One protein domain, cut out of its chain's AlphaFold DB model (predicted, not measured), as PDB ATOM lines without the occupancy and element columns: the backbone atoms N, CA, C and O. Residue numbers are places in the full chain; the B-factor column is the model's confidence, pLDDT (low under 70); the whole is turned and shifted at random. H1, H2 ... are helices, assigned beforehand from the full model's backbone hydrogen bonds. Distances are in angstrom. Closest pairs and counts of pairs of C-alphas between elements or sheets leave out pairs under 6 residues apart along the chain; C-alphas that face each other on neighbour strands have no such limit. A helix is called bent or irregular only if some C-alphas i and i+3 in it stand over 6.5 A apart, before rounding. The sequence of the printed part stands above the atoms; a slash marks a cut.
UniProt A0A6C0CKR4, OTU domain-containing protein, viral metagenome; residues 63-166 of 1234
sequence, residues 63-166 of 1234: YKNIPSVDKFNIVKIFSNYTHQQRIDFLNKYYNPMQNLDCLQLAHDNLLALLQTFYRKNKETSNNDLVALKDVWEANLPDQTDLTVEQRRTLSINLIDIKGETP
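AT A GLANCE: This is residues 63 to 166 of the 1234 residues of the protein "OTU domain-containing protein" of viral metagenome (UniProt A0A6C0CKR4). Look first for a loose three-helix bundle: H2, H3 and H4 make a triangle, with H3 and H4 running opposite ways. Short H1 lies at one end by H3 and H2, H6 packs on H3 and H4, H5 lies out toward the opposite end, and residues 67 to 73 stick out. The printed part has 104 residues, six named helices in the order H1 to H6 and no named strand, the class being all helix. It is compact, with a radius of gyration of the C-alphas of 13.4 A and spans of 38 by 33 by 24 A.

IN THESE COORDINATES: Find C-alpha 74 at (20.694, -8.882, 2.554), where H1 begins; it ends at residue 80. H2, residues 83 to 93, measures 15.7 A. H3 runs 29.1 A from C-alpha 97 at (35.620, -3.582, 17.838) to residue 120, with a kink of 103 degrees near residue 104; it is irregular, C-alphas 101 and 104 being 8.9 A apart. H4, residues 126 to 138, measures 18.0 A. H5 is residues 148 to 153, and H6, residues 158 to 162, ends at C-alpha 162, (27.140, -25.528, 7.055).

HOW THE PARTS SIT: Compare Leu 114 and Leu 129, the closest C-alphas of H3 and H4, 7.7 A apart: these helices are close but not clearly touching, at a shallow tilt of 6 degrees, opposite ways. H2 touches H4, closest at C-alphas 87 and 132, 6.1 A. H2 and H3 are near each other. With residues 113 to 117 alone, H3 touches H1, closest at C-alphas 117 and 79, 6.0 A. With residues 111 to 119 alone, H3 touches H6, closest at C-alphas 115 and 161, 4.4 A. H5 touches no helix. Every O i to N i+4 pair is within hydrogen-bond range in H1, H2, H5 and H6; H3 has 16 of 20, H4 8 of 9.

THE WHOLE: The farthest C-alphas, Glu 123 and Thr 144, are 39.2 A apart. The printed part has no cut, and no link is long. Mean pLDDT of the printed part is 72.1; look for values under 70 at residues 67 to 77, 121 to 127, 142 to 151 and 163 to 166.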
ATOM      1  N   TYR A  63      26.120  -3.231  13.325       75.06
ATOM      2  CA  TYR A  63      25.316  -4.236  12.607       75.06
ATOM      3  C   TYR A  63      23.825  -3.844  12.496       75.06
ATOM      4  O   TYR A  63      23.095  -4.322  11.618       75.06
ATOM      5  N   LYS A  64      23.335  -2.940  13.357       73.69
ATOM      6  CA  LYS A  64      21.973  -2.388  13.269       73.69
ATOM      7  C   LYS A  64      21.859  -1.333  12.167       73.69
ATOM      8  O   LYS A  64      20.781  -1.251  11.572       73.69
ATOM      9  N   ASN A  65      22.958  -0.665  11.810       77.19
ATOM     10  CA  ASN A  65      23.042   0.373  10.774       77.19
ATOM     11  C   ASN A  65      23.019  -0.176   9.331       77.19
ATOM     12  O   ASN A  65      22.993   0.596   8.374       77.19
ATOM     13  N   ILE A  66      22.937  -1.503   9.152       72.56
ATOM     14  CA  ILE A  66      22.572  -2.128   7.869       72.56
ATOM     15  C   ILE A  66      21.213  -1.564   7.397       72.56
ATOM     16  O   ILE A  66      20.224  -1.731   8.136       72.56
ATOM     17  N   PRO A  67      21.127  -0.954   6.191       58.88
ATOM     18  CA  PRO A  67      19.949  -0.215   5.745       58.88
ATOM     19  C   PRO A  67      18.632  -0.999   5.798       58.88
ATOM     20  O   PRO A  67      18.545  -2.188   5.481       58.88
ATOM     21  N   SER A  68      17.562  -0.292   6.170       47.53
ATOM     22  CA  SER A  68      16.210  -0.854   6.327       47.53
ATOM     23  C   SER A  68      15.677  -1.505   5.042       47.53
ATOM     24  O   SER A  68      15.034  -2.556   5.094       47.53
ATOM     25  N   VAL A  69      15.994  -0.916   3.883       43.66
ATOM     26  CA  VAL A  69      15.577  -1.396   2.554       43.66
ATOM     27  C   VAL A  69      16.229  -2.746   2.219       43.66
ATOM     28  O   VAL A  69      15.573  -3.646   1.687       43.66
ATOM     29  N   ASP A  70      17.488  -2.930   2.621       48.06
ATOM     30  CA  ASP A  70      18.269  -4.133   2.334       48.06
ATOM     31  C   ASP A  70      18.010  -5.272   3.315       48.06
ATOM     32  O   ASP A  70      18.235  -6.428   2.974       48.06
ATOM     33  N   LYS A  71      17.461  -5.012   4.507       43.06
ATOM     34  CA  LYS A  71      17.278  -6.033   5.562       43.06
ATOM     35  C   LYS A  71      16.429  -7.251   5.153       43.06
ATOM     36  O   LYS A  71      16.542  -8.304   5.775       43.06
ATOM     37  N   PHE A  72      15.627  -7.153   4.086       40.84
ATOM     38  CA  PHE A  72      14.923  -8.297   3.474       40.84
ATOM     39  C   PHE A  72      15.654  -8.954   2.293       40.84
ATOM     40  O   PHE A  72      15.366 -10.108   1.978       40.84
ATOM     41  N   ASN A  73      16.588  -8.246   1.656       55.12
ATOM     42  CA  ASN A  73      17.376  -8.715   0.516       55.12
ATOM     43  C   ASN A  73      18.841  -9.024   0.869       55.12
ATOM     44  O   ASN A  73      19.542  -9.556   0.017       55.12
ATOM     45  N   ILE A  74      19.297  -8.767   2.099       67.62
ATOM     46  CA  ILE A  74      20.694  -8.882   2.554       67.62
ATOM     47  C   ILE A  74      21.350 -10.201   2.132       67.62
ATOM     48  O   ILE A  74      22.425 -10.190   1.553       67.62
ATOM     49  N   VAL A  75      20.670 -11.341   2.296       65.06
ATOM     50  CA  VAL A  75      21.184 -12.657   1.871       65.06
ATOM     51  C   VAL A  75      21.332 -12.760   0.345       65.06
ATOM     52  O   VAL A  75      22.247 -13.419  -0.143       65.06
ATOM     53  N   LYS A  76      20.440 -12.129  -0.430       64.12
ATOM     54  CA  LYS A  76      20.512 -12.071  -1.900       64.12
ATOM     55  C   LYS A  76      21.655 -11.153  -2.347       64.12
ATOM     56  O   LYS A  76      22.428 -11.559  -3.200       64.12
ATOM     57  N   ILE A  77      21.781  -9.982  -1.728       68.12
ATOM     58  CA  ILE A  77      22.838  -8.992  -1.975       68.12
ATOM     59  C   ILE A  77      24.211  -9.609  -1.656       68.12
ATOM     60  O   ILE A  77      25.020  -9.795  -2.556       68.12
ATOM     61  N   PHE A  78      24.404 -10.094  -0.428       78.44
ATOM     62  CA  PHE A  78      25.621 -10.769   0.040       78.44
ATOM     63  C   PHE A  78      25.962 -12.049  -0.750       78.44
ATOM     64  O   PHE A  78      27.128 -12.405  -0.883       78.44
ATOM     65  N   SER A  79      24.970 -12.742  -1.331       71.50
ATOM     66  CA  SER A  79      25.251 -13.841  -2.274       71.50
ATOM     67  C   SER A  79      25.823 -13.368  -3.605       71.50
ATOM     68  O   SER A  79      26.617 -14.086  -4.201       71.50
ATOM     69  N   ASN A  80      25.347 -12.226  -4.096       73.06
ATOM     70  CA  ASN A  80      25.722 -11.671  -5.390       73.06
ATOM     71  C   ASN A  80      27.038 -10.877  -5.317       73.06
ATOM     72  O   ASN A  80      27.667 -10.667  -6.346       73.06
ATOM     73  N   TYR A  81      27.449 -10.464  -4.115       78.69
ATOM     74  CA  TYR A  81      28.756  -9.873  -3.841       78.69
ATOM     75  C   TYR A  81      29.910 -10.821  -4.185       78.69
ATOM     76  O   TYR A  81      29.801 -12.042  -4.016       78.69
ATOM     77  N   THR A  82      31.033 -10.242  -4.614       82.62
ATOM     78  CA  THR A  82      32.332 -10.923  -4.718       82.62
ATOM     79  C   THR A  82      32.863 -11.312  -3.332       82.62
ATOM     80  O   THR A  82      32.325 -10.894  -2.307       82.62
ATOM     81  N   HIS A  83      33.930 -12.116  -3.279       78.06
ATOM     82  CA  HIS A  83      34.550 -12.496  -2.006       78.06
ATOM     83  C   HIS A  83      35.007 -11.264  -1.199       78.06
ATOM     84  O   HIS A  83      34.637 -11.132  -0.034       78.06
ATOM     85  N   GLN A  84      35.693 -10.313  -1.849       78.81
ATOM     86  CA  GLN A  84      36.132  -9.070  -1.210       78.81
ATOM     87  C   GLN A  84      34.946  -8.223  -0.727       78.81
ATOM     88  O   GLN A  84      34.881  -7.899   0.450       78.81
ATOM     89  N   GLN A  85      33.920  -8.013  -1.559       80.31
ATOM     90  CA  GLN A  85      32.718  -7.263  -1.161       80.31
ATOM     91  C   GLN A  85      31.989  -7.865   0.055       80.31
ATOM     92  O   GLN A  85      31.290  -7.152   0.778       80.31
ATOM     93  N   ARG A  86      32.127  -9.173   0.314       84.12
ATOM     94  CA  ARG A  86      31.635  -9.800   1.553       84.12
ATOM     95  C   ARG A  86      32.548  -9.516   2.745       84.12
ATOM     96  O   ARG A  86      32.016  -9.247   3.818       84.12
ATOM     97  N   ILE A  87      33.870  -9.531   2.568       83.06
ATOM     98  CA  ILE A  87      34.850  -9.105   3.584       83.06
ATOM     99  C   ILE A  87      34.605  -7.641   3.971       83.06
ATOM    100  O   ILE A  87      34.459  -7.341   5.154       83.06
ATOM    101  N   ASP A  88      34.444  -6.750   2.994       83.94
ATOM    102  CA  ASP A  88      34.174  -5.325   3.214       83.94
ATOM    103  C   ASP A  88      32.839  -5.119   3.943       83.94
ATOM    104  O   ASP A  88      32.730  -4.307   4.861       83.94
ATOM    105  N   PHE A  89      31.815  -5.907   3.595       84.62
ATOM    106  CA  PHE A  89      30.523  -5.903   4.283       84.62
ATOM    107  C   PHE A  89      30.617  -6.402   5.737       84.62
ATOM    108  O   PHE A  89      29.933  -5.868   6.614       84.62
ATOM    109  N   LEU A  90      31.470  -7.394   6.015       87.88
ATOM    110  CA  LEU A  90      31.787  -7.822   7.379       87.88
ATOM    111  C   LEU A  90      32.520  -6.708   8.137       87.88
ATOM    112  O   LEU A  90      32.076  -6.334   9.217       87.88
ATOM    113  N   ASN A  91      33.561  -6.112   7.558       85.75
ATOM    114  CA  ASN A  91      34.327  -5.032   8.185       85.75
ATOM    115  C   ASN A  91      33.497  -3.755   8.420       85.75
ATOM    116  O   ASN A  91      33.731  -3.054   9.398       85.75
ATOM    117  N   LYS A  92      32.502  -3.462   7.572       86.25
ATOM    118  CA  LYS A  92      31.657  -2.260   7.678       86.25
ATOM    119  C   LYS A  92      30.511  -2.369   8.689       86.25
ATOM    120  O   LYS A  92      30.086  -1.354   9.232       86.25
ATOM    121  N   TYR A  93      29.971  -3.568   8.910       84.19
ATOM    122  CA  TYR A  93      28.775  -3.758   9.749       84.19
ATOM    123  C   TYR A  93      28.981  -4.732  10.910       84.19
ATOM    124  O   TYR A  93      28.366  -4.574  11.960       84.19
ATOM    125  N   TYR A  94      29.854  -5.721  10.750       86.12
ATOM    126  CA  TYR A  94      30.094  -6.799  11.708       86.12
ATOM    127  C   TYR A  94      31.509  -6.775  12.303       86.12
ATOM    128  O   TYR A  94      31.914  -7.765  12.896       86.12
ATOM    129  N   ASN A  95      32.264  -5.675  12.197       85.81
ATOM    130  CA  ASN A  95      33.550  -5.571  12.888       85.81
ATOM    131  C   ASN A  95      33.331  -5.657  14.420       85.81
ATOM    132  O   ASN A  95      32.561  -4.852  14.955       85.81
ATOM    133  N   PRO A  96      33.973  -6.605  15.132       81.62
ATOM    134  CA  PRO A  96      33.827  -6.769  16.575       81.62
ATOM    135  C   PRO A  96      34.136  -5.523  17.412       81.62
ATOM    136  O   PRO A  96      33.344  -5.191  18.294       81.62
ATOM    137  N   MET A  97      35.226  -4.804  17.117       78.44
ATOM    138  CA  MET A  97      35.620  -3.582  17.838       78.44
ATOM    139  C   MET A  97      34.527  -2.509  17.745       78.44
ATOM    140  O   MET A  97      34.217  -1.831  18.718       78.44
ATOM    141  N   GLN A  98      33.879  -2.404  16.581       80.25
ATOM    142  CA  GLN A  98      32.790  -1.455  16.324       80.25
ATOM    143  C   GLN A  98      31.404  -1.940  16.799       80.25
ATOM    144  O   GLN A  98      30.399  -1.267  16.578       80.25
ATOM    145  N   ASN A  99      31.317  -3.123  17.413       79.38
ATOM    146  CA  ASN A  99      30.077  -3.697  17.939       79.38
ATOM    147  C   ASN A  99      30.230  -4.154  19.405       79.38
ATOM    148  O   ASN A  99      29.427  -4.965  19.866       79.38
ATOM    149  N   LEU A 100      31.241  -3.657  20.131       79.25
ATOM    150  CA  LEU A 100      31.651  -4.145  21.456       79.25
ATOM    151  C   LEU A 100      30.479  -4.249  22.455       79.25
ATOM    152  O   LEU A 100      30.244  -5.322  23.012       79.25
ATOM    153  N   ASP A 101      29.671  -3.187  22.567       76.88
ATOM    154  CA  ASP A 101      28.479  -3.081  23.436       76.88
ATOM    155  C   ASP A 101      27.411  -4.173  23.192       76.88
ATOM    156  O   ASP A 101      26.508  -4.385  24.003       76.88
ATOM    157  N   CYS A 102      27.476  -4.872  22.058       79.75
ATOM    158  CA  CYS A 102      26.503  -5.877  21.641       79.75
ATOM    159  C   CYS A 102      27.141  -7.024  20.841       79.75
ATOM    160  O   CYS A 102      26.496  -7.623  19.975       79.75
ATOM    161  N   LEU A 103      28.393  -7.365  21.156       81.69
ATOM    162  CA  LEU A 103      29.236  -8.246  20.346       81.69
ATOM    163  C   LEU A 103      28.617  -9.632  20.080       81.69
ATOM    164  O   LEU A 103      28.643 -10.116  18.950       81.69
ATOM    165  N   GLN A 104      27.959 -10.228  21.081       77.50
ATOM    166  CA  GLN A 104      27.227 -11.494  20.922       77.50
ATOM    167  C   GLN A 104      26.044 -11.378  19.942       77.50
ATOM    168  O   GLN A 104      25.755 -12.308  19.194       77.50
ATOM    169  N   LEU A 105      25.355 -10.232  19.902       76.56
ATOM    170  CA  LEU A 105      24.260 -10.011  18.954       76.56
ATOM    171  C   LEU A 105      24.788  -9.803  17.529       76.56
ATOM    172  O   LEU A 105      24.152 -10.277  16.586       76.56
ATOM    173  N   ALA A 106      25.940  -9.147  17.360       82.25
ATOM    174  CA  ALA A 106      26.610  -9.051  16.063       82.25
ATOM    175  C   ALA A 106      27.039 -10.445  15.563       82.25
ATOM    176  O   ALA A 106      26.671 -10.825  14.449       82.25
ATOM    177  N   HIS A 107      27.698 -11.234  16.420       88.19
ATOM    178  CA  HIS A 107      28.084 -12.630  16.173       88.19
ATOM    179  C   HIS A 107      26.901 -13.489  15.700       88.19
ATOM    180  O   HIS A 107      26.936 -14.073  14.616       88.19
ATOM    181  N   ASP A 108      25.815 -13.524  16.478       80.44
ATOM    182  CA  ASP A 108      24.662 -14.385  16.199       80.44
ATOM    183  C   ASP A 108      23.957 -13.998  14.883       80.44
ATOM    184  O   ASP A 108      23.447 -14.860  14.158       80.44
ATOM    185  N   ASN A 109      23.958 -12.703  14.530       81.38
ATOM    186  CA  ASN A 109      23.436 -12.225  13.248       81.38
ATOM    187  C   ASN A 109      24.383 -12.543  12.074       81.38
ATOM    188  O   ASN A 109      23.892 -12.877  10.992       81.38
ATOM    189  N   LEU A 110      25.707 -12.491  12.267       88.06
ATOM    190  CA  LEU A 110      26.687 -12.881  11.247       88.06
ATOM    191  C   LEU A 110      26.616 -14.385  10.954       88.06
ATOM    192  O   LEU A 110      26.503 -14.785   9.793       88.06
ATOM    193  N   LEU A 111      26.584 -15.223  11.994       84.00
ATOM    194  CA  LEU A 111      26.405 -16.670  11.863       84.00
ATOM    195  C   LEU A 111      25.115 -17.001  11.095       84.00
ATOM    196  O   LEU A 111      25.133 -17.820  10.174       84.00
ATOM    197  N   ALA A 112      24.001 -16.325  11.399       78.69
ATOM    198  CA  ALA A 112      22.743 -16.502  10.671       78.69
ATOM    199  C   ALA A 112      22.828 -16.073   9.188       78.69
ATOM    200  O   ALA A 112      22.240 -16.736   8.322       78.69
ATOM    201  N   LEU A 113      23.571 -15.005   8.872       82.81
ATOM    202  CA  LEU A 113      23.824 -14.555   7.500       82.81
ATOM    203  C   LEU A 113      24.648 -15.595   6.722       82.81
ATOM    204  O   LEU A 113      24.186 -16.077   5.683       82.81
ATOM    205  N   LEU A 114      25.798 -16.012   7.262       85.62
ATOM    206  CA  LEU A 114      26.691 -17.009   6.655       85.62
ATOM    207  C   LEU A 114      25.989 -18.365   6.465       85.62
ATOM    208  O   LEU A 114      26.031 -18.940   5.374       85.62
ATOM    209  N   GLN A 115      25.236 -18.834   7.468       80.19
ATOM    210  CA  GLN A 115      24.417 -20.046   7.358       80.19
ATOM    211  C   GLN A 115      23.366 -19.981   6.240       80.19
ATOM    212  O   GLN A 115      22.950 -21.013   5.706       80.19
ATOM    213  N   THR A 116      22.835 -18.797   5.935       75.25
ATOM    214  CA  THR A 116      21.798 -18.649   4.902       75.25
ATOM    215  C   THR A 116      22.426 -18.461   3.519       75.25
ATOM    216  O   THR A 116      21.900 -18.988   2.539       75.25
ATOM    217  N   PHE A 117      23.590 -17.810   3.452       81.06
ATOM    218  CA  PHE A 117      24.446 -17.746   2.270       81.06
ATOM    219  C   PHE A 117      24.877 -19.151   1.802       81.06
ATOM    220  O   PHE A 117      24.570 -19.520   0.668       81.06
ATOM    221  N   TYR A 118      25.458 -19.986   2.676       80.19
ATOM    222  CA  TYR A 118      25.839 -21.366   2.321       80.19
ATOM    223  C   TYR A 118      24.639 -22.222   1.890       80.19
ATOM    224  O   TYR A 118      24.668 -22.880   0.851       80.19
ATOM    225  N   ARG A 119      23.522 -22.174   2.635       74.56
ATOM    226  CA  ARG A 119      22.314 -22.954   2.297       74.56
ATOM    227  C   ARG A 119      21.683 -22.568   0.954       74.56
ATOM    228  O   ARG A 119      20.961 -23.389   0.382       74.56
ATOM    229  N   LYS A 120      21.934 -21.350   0.464       71.06
ATOM    230  CA  LYS A 120      21.497 -20.872  -0.856       71.06
ATOM    231  C   LYS A 120      22.487 -21.249  -1.963       71.06
ATOM    232  O   LYS A 120      22.050 -21.638  -3.041       71.06
ATOM    233  N   ASN A 121      23.787 -21.164  -1.689       68.25
ATOM    234  CA  ASN A 121      24.860 -21.350  -2.663       68.25
ATOM    235  C   ASN A 121      25.650 -22.630  -2.308       68.25
ATOM    236  O   ASN A 121      26.742 -22.579  -1.751       68.25
ATOM    237  N   LYS A 122      25.065 -23.801  -2.590       57.44
ATOM    238  CA  LYS A 122      25.555 -25.119  -2.120       57.44
ATOM    239  C   LYS A 122      26.928 -25.560  -2.653       57.44
ATOM    240  O   LYS A 122      27.422 -26.601  -2.232       57.44
ATOM    241  N   GLU A 123      27.508 -24.797  -3.572       53.19
ATOM    242  CA  GLU A 123      28.796 -25.066  -4.223       53.19
ATOM    243  C   GLU A 123      29.846 -23.985  -3.907       53.19
ATOM    244  O   GLU A 123      30.921 -23.980  -4.502       53.19
ATOM    245  N   THR A 124      29.575 -23.069  -2.963       56.50
ATOM    246  CA  THR A 124      30.609 -22.143  -2.475       56.50
ATOM    247  C   THR A 124      31.794 -22.945  -1.929       56.50
ATOM    248  O   THR A 124      31.610 -23.830  -1.089       56.50
ATOM    249  N   SER A 125      33.013 -22.627  -2.375       56.56
ATOM    250  CA  SER A 125      34.220 -23.291  -1.874       56.56
ATOM    251  C   SER A 125      34.378 -23.068  -0.365       56.56
ATOM    252  O   SER A 125      34.006 -22.022   0.172       56.56
ATOM    253  N   ASN A 126      34.949 -24.051   0.342       60.56
ATOM    254  CA  ASN A 126      35.180 -23.922   1.786       60.56
ATOM    255  C   ASN A 126      36.028 -22.678   2.111       60.56
ATOM    256  O   ASN A 126      35.785 -22.025   3.118       60.56
ATOM    257  N   ASN A 127      36.972 -22.340   1.230       63.03
ATOM    258  CA  ASN A 127      37.923 -21.239   1.357       63.03
ATOM    259  C   ASN A 127      37.222 -19.874   1.509       63.03
ATOM    260  O   ASN A 127      37.640 -19.070   2.334       63.03
ATOM    261  N   ASP A 128      36.132 -19.641   0.770       71.81
ATOM    262  CA  ASP A 128      35.335 -18.403   0.818       71.81
ATOM    263  C   ASP A 128      34.711 -18.210   2.216       71.81
ATOM    264  O   ASP A 128      34.788 -17.139   2.813       71.81
ATOM    265  N   LEU A 129      34.172 -19.288   2.800       77.81
ATOM    266  CA  LEU A 129      33.627 -19.280   4.163       77.81
ATOM    267  C   LEU A 129      34.703 -19.228   5.254       77.81
ATOM    268  O   LEU A 129      34.453 -18.646   6.307       77.81
ATOM    269  N   VAL A 130      35.866 -19.843   5.023       76.38
ATOM    270  CA  VAL A 130      37.010 -19.808   5.948       76.38
ATOM    271  C   VAL A 130      37.547 -18.383   6.052       76.38
ATOM    272  O   VAL A 130      37.540 -17.834   7.145       76.38
ATOM    273  N   ALA A 131      37.859 -17.720   4.938       78.38
ATOM    274  CA  ALA A 131      38.339 -16.338   4.975       78.38
ATOM    275  C   ALA A 131      37.303 -15.352   5.563       78.38
ATOM    276  O   ALA A 131      37.678 -14.440   6.295       78.38
ATOM    277  N   LEU A 132      35.994 -15.559   5.347       81.69
ATOM    278  CA  LEU A 132      34.951 -14.741   5.995       81.69
ATOM    279  C   LEU A 132      34.841 -14.975   7.514       81.69
ATOM    280  O   LEU A 132      34.561 -14.034   8.254       81.69
ATOM    281  N   LYS A 133      35.074 -16.203   7.997       82.56
ATOM    282  CA  LYS A 133      35.242 -16.490   9.432       82.56
ATOM    283  C   LYS A 133      36.500 -15.802   9.967       82.56
ATOM    284  O   LYS A 133      36.447 -15.153  11.008       82.56
ATOM    285  N   ASP A 134      37.619 -15.959   9.272       81.06
ATOM    286  CA  ASP A 134      38.930 -15.535   9.760       81.06
ATOM    287  C   ASP A 134      39.032 -14.002   9.824       81.06
ATOM    288  O   ASP A 134      39.630 -13.475  10.755       81.06
ATOM    289  N   VAL A 135      38.338 -13.276   8.936       83.31
ATOM    290  CA  VAL A 135      38.139 -11.817   9.034       83.31
ATOM    291  C   VAL A 135      37.382 -11.410  10.303       83.31
ATOM    292  O   VAL A 135      37.751 -10.420  10.935       83.31
ATOM    293  N   TRP A 136      36.354 -12.156  10.719       85.25
ATOM    294  CA  TRP A 136      35.678 -11.893  11.996       85.25
ATOM    295  C   TRP A 136      36.610 -12.180  13.184       85.25
ATOM    296  O   TRP A 136      36.730 -11.350  14.084       85.25
ATOM    297  N   GLU A 137      37.318 -13.312  13.176       81.69
ATOM    298  CA  GLU A 137      38.170 -13.725  14.302       81.69
ATOM    299  C   GLU A 137      39.448 -12.885  14.453       81.69
ATOM    300  O   GLU A 137      39.857 -12.611  15.583       81.69
ATOM    301  N   ALA A 138      40.035 -12.410  13.350       79.75
ATOM    302  CA  ALA A 138      41.196 -11.517  13.350       79.75
ATOM    303  C   ALA A 138      40.887 -10.111  13.897       79.75
ATOM    304  O   ALA A 138      41.803  -9.414  14.323       79.75
ATOM    305  N   ASN A 139      39.614  -9.701  13.913       79.56
ATOM    306  CA  ASN A 139      39.176  -8.422  14.478       79.56
ATOM    307  C   ASN A 139      38.610  -8.546  15.914       79.56
ATOM    308  O   ASN A 139      38.125  -7.549  16.448       79.56
ATOM    309  N   LEU A 140      38.620  -9.731  16.548       81.25
ATOM    310  CA  LEU A 140      38.100  -9.904  17.917       81.25
ATOM    311  C   LEU A 140      38.990  -9.193  18.967       81.25
ATOM    312  O   LEU A 140      40.192  -9.471  18.987       81.25
ATOM    313  N   PRO A 141      38.416  -8.372  19.879       73.00
ATOM    314  CA  PRO A 141      39.144  -7.645  20.924       73.00
ATOM    315  C   PRO A 141      40.097  -8.508  21.752       73.00
ATOM    316  O   PRO A 141      39.772  -9.648  22.105       73.00
ATOM    317  N   ASP A 142      41.273  -7.961  22.058       60.84
ATOM    318  CA  ASP A 142      42.362  -8.639  22.766       60.84
ATOM    319  C   ASP A 142      42.014  -9.028  24.213       60.84
ATOM    320  O   ASP A 142      40.922  -8.767  24.723       60.84
ATOM    321  N   GLN A 143      42.926  -9.751  24.875       53.75
ATOM    322  CA  GLN A 143      42.682 -10.353  26.197       53.75
ATOM    323  C   GLN A 143      42.373  -9.333  27.312       53.75
ATOM    324  O   GLN A 143      41.926  -9.728  28.386       53.75
ATOM    325  N   THR A 144      42.588  -8.041  27.057       50.44
ATOM    326  CA  THR A 144      42.148  -6.913  27.888       50.44
ATOM    327  C   THR A 144      40.626  -6.814  28.004       50.44
ATOM    328  O   THR A 144      40.125  -6.451  29.066       50.44
ATOM    329  N   ASP A 145      39.897  -7.173  26.945       56.28
ATOM    330  CA  ASP A 145      38.465  -6.892  26.790       56.28
ATOM    331  C   ASP A 145      37.609  -8.169  26.703       56.28
ATOM    332  O   ASP A 145      36.403  -8.136  26.959       56.28
ATOM    333  N   LEU A 146      38.215  -9.317  26.370       63.88
ATOM    334  CA  LEU A 146      37.536 -10.615  26.271       63.88
ATOM    335  C   LEU A 146      38.336 -11.751  26.921       63.88
ATOM    336  O   LEU A 146      39.467 -12.044  26.538       63.88
ATOM    337  N   THR A 147      37.697 -12.487  27.837       65.81
ATOM    338  CA  THR A 147      38.278 -13.719  28.396       65.81
ATOM    339  C   THR A 147      38.366 -14.842  27.356       65.81
ATOM    340  O   THR A 147      37.617 -14.880  26.376       65.81
ATOM    341  N   VAL A 148      39.241 -15.824  27.601       60.00
ATOM    342  CA  VAL A 148      39.477 -16.973  26.703       60.00
ATOM    343  C   VAL A 148      38.191 -17.748  26.373       60.00
ATOM    344  O   VAL A 148      37.976 -18.116  25.219       60.00
ATOM    345  N   GLU A 149      37.302 -17.961  27.350       57.56
ATOM    346  CA  GLU A 149      36.017 -18.635  27.100       57.56
ATOM    347  C   GLU A 149      35.024 -17.740  26.341       57.56
ATOM    348  O   GLU A 149      34.319 -18.244  25.470       57.56
ATOM    349  N   GLN A 150      35.002 -16.418  26.583       63.91
ATOM    350  CA  GLN A 150      34.191 -15.489  25.779       63.91
ATOM    351  C   GLN A 150      34.647 -15.480  24.317       63.91
ATOM    352  O   GLN A 150      33.813 -15.624  23.422       63.91
ATOM    353  N   ARG A 151      35.962 -15.394  24.067       66.94
ATOM    354  CA  ARG A 151      36.531 -15.481  22.714       66.94
ATOM    355  C   ARG A 151      36.158 -16.814  22.054       66.94
ATOM    356  O   ARG A 151      35.678 -16.793  20.928       66.94
ATOM    357  N   ARG A 152      36.243 -17.946  22.771       70.00
ATOM    358  CA  ARG A 152      35.782 -19.263  22.279       70.00
ATOM    359  C   ARG A 152      34.286 -19.286  21.932       70.00
ATOM    360  O   ARG A 152      33.918 -19.913  20.944       70.00
ATOM    361  N   THR A 153      33.417 -18.631  22.708       70.62
ATOM    362  CA  THR A 153      31.973 -18.541  22.390       70.62
ATOM    363  C   THR A 153      31.629 -17.575  21.255       70.62
ATOM    364  O   THR A 153      30.500 -17.602  20.767       70.62
ATOM    365  N   LEU A 154      32.588 -16.746  20.833       77.56
ATOM    366  CA  LEU A 154      32.476 -15.800  19.721       77.56
ATOM    367  C   LEU A 154      33.238 -16.266  18.462       77.56
ATOM    368  O   LEU A 154      33.221 -15.563  17.455       77.56
ATOM    369  N   SER A 155      33.899 -17.429  18.494       78.75
ATOM    370  CA  SER A 155      34.512 -18.071  17.321       78.75
ATOM    371  C   SER A 155      33.453 -18.750  16.447       78.75
ATOM    372  O   SER A 155      32.621 -19.514  16.940       78.75
ATOM    373  N   ILE A 156      33.504 -18.526  15.132       80.75
ATOM    374  CA  ILE A 156      32.476 -18.995  14.191       80.75
ATOM    375  C   ILE A 156      32.947 -20.296  13.532       80.75
ATOM    376  O   ILE A 156      33.737 -20.285  12.589       80.75
ATOM    377  N   ASN A 157      32.440 -21.452  13.970       76.31
ATOM    378  CA  ASN A 157      32.848 -22.718  13.356       76.31
ATOM    379  C   ASN A 157      32.213 -22.916  11.973       76.31
ATOM    380  O   ASN A 157      31.003 -22.772  11.779       76.31
ATOM    381  N   LEU A 158      33.014 -23.406  11.023       74.81
ATOM    382  CA  LEU A 158      32.552 -23.756   9.676       74.81
ATOM    383  C   LEU A 158      31.426 -24.816   9.686       74.81
ATOM    384  O   LEU A 158      30.571 -24.825   8.804       74.81
ATOM    385  N   ILE A 159      31.390 -25.683  10.704       70.94
ATOM    386  CA  ILE A 159      30.335 -26.692  10.914       70.94
ATOM    387  C   ILE A 159      28.986 -26.014  11.207       70.94
ATOM    388  O   ILE A 159      27.965 -26.378  10.615       70.94
ATOM    389  N   ASP A 160      28.991 -24.982  12.056       70.62
ATOM    390  CA  ASP A 160      27.794 -24.228  12.437       70.62
ATOM    391  C   ASP A 160      27.245 -23.422  11.253       70.62
ATOM    392  O   ASP A 160      26.027 -23.317  11.098       70.62
ATOM    393  N   ILE A 161      28.119 -22.921  10.367       75.69
ATOM    394  CA  ILE A 161      27.733 -22.304   9.086       75.69
ATOM    395  C   ILE A 161      27.060 -23.328   8.157       75.69
ATOM    396  O   ILE A 161      26.026 -23.035   7.550       75.69
ATOM    397  N   LYS A 162      27.620 -24.537   8.032       75.62
ATOM    398  CA  LYS A 162      27.140 -25.528   7.055       75.62
ATOM    399  C   LYS A 162      25.734 -26.054   7.338       75.62
ATOM    400  O   LYS A 162      25.063 -26.550   6.432       75.62
ATOM    401  N   GLY A 163      25.257 -25.938   8.577       55.25
ATOM    402  CA  GLY A 163      23.963 -26.489   8.974       55.25
ATOM    403  C   GLY A 163      23.947 -28.022   8.998       55.25
ATOM    404  O   GLY A 163      22.870 -28.618   8.992       55.25
ATOM    405  N   GLU A 164      25.125 -28.651   9.061       45.06
ATOM    406  CA  GLU A 164      25.320 -30.063   9.408       45.06
ATOM    407  C   GLU A 164      25.049 -30.250  10.907       45.06
ATOM    408  O   GLU A 164      25.943 -30.488  11.712       45.06
ATOM    409  N   THR A 165      23.792 -30.058  11.306       33.03
ATOM    410  CA  THR A 165      23.396 -29.960  12.711       33.03
ATOM    411  C   THR A 165      23.546 -31.291  13.460       33.03
ATOM    412  O   THR A 165      22.805 -32.232  13.145       33.03
ATOM    413  N   PRO A 166      24.321 -31.340  14.563       34.34
ATOM    414  CA  PRO A 166      23.859 -32.041  15.756       34.34
ATOM    415  C   PRO A 166      22.484 -31.466  16.134       34.34
ATOM    416  O   PRO A 166      22.263 -30.256  16.032       34.34
TER     417      PRO A 166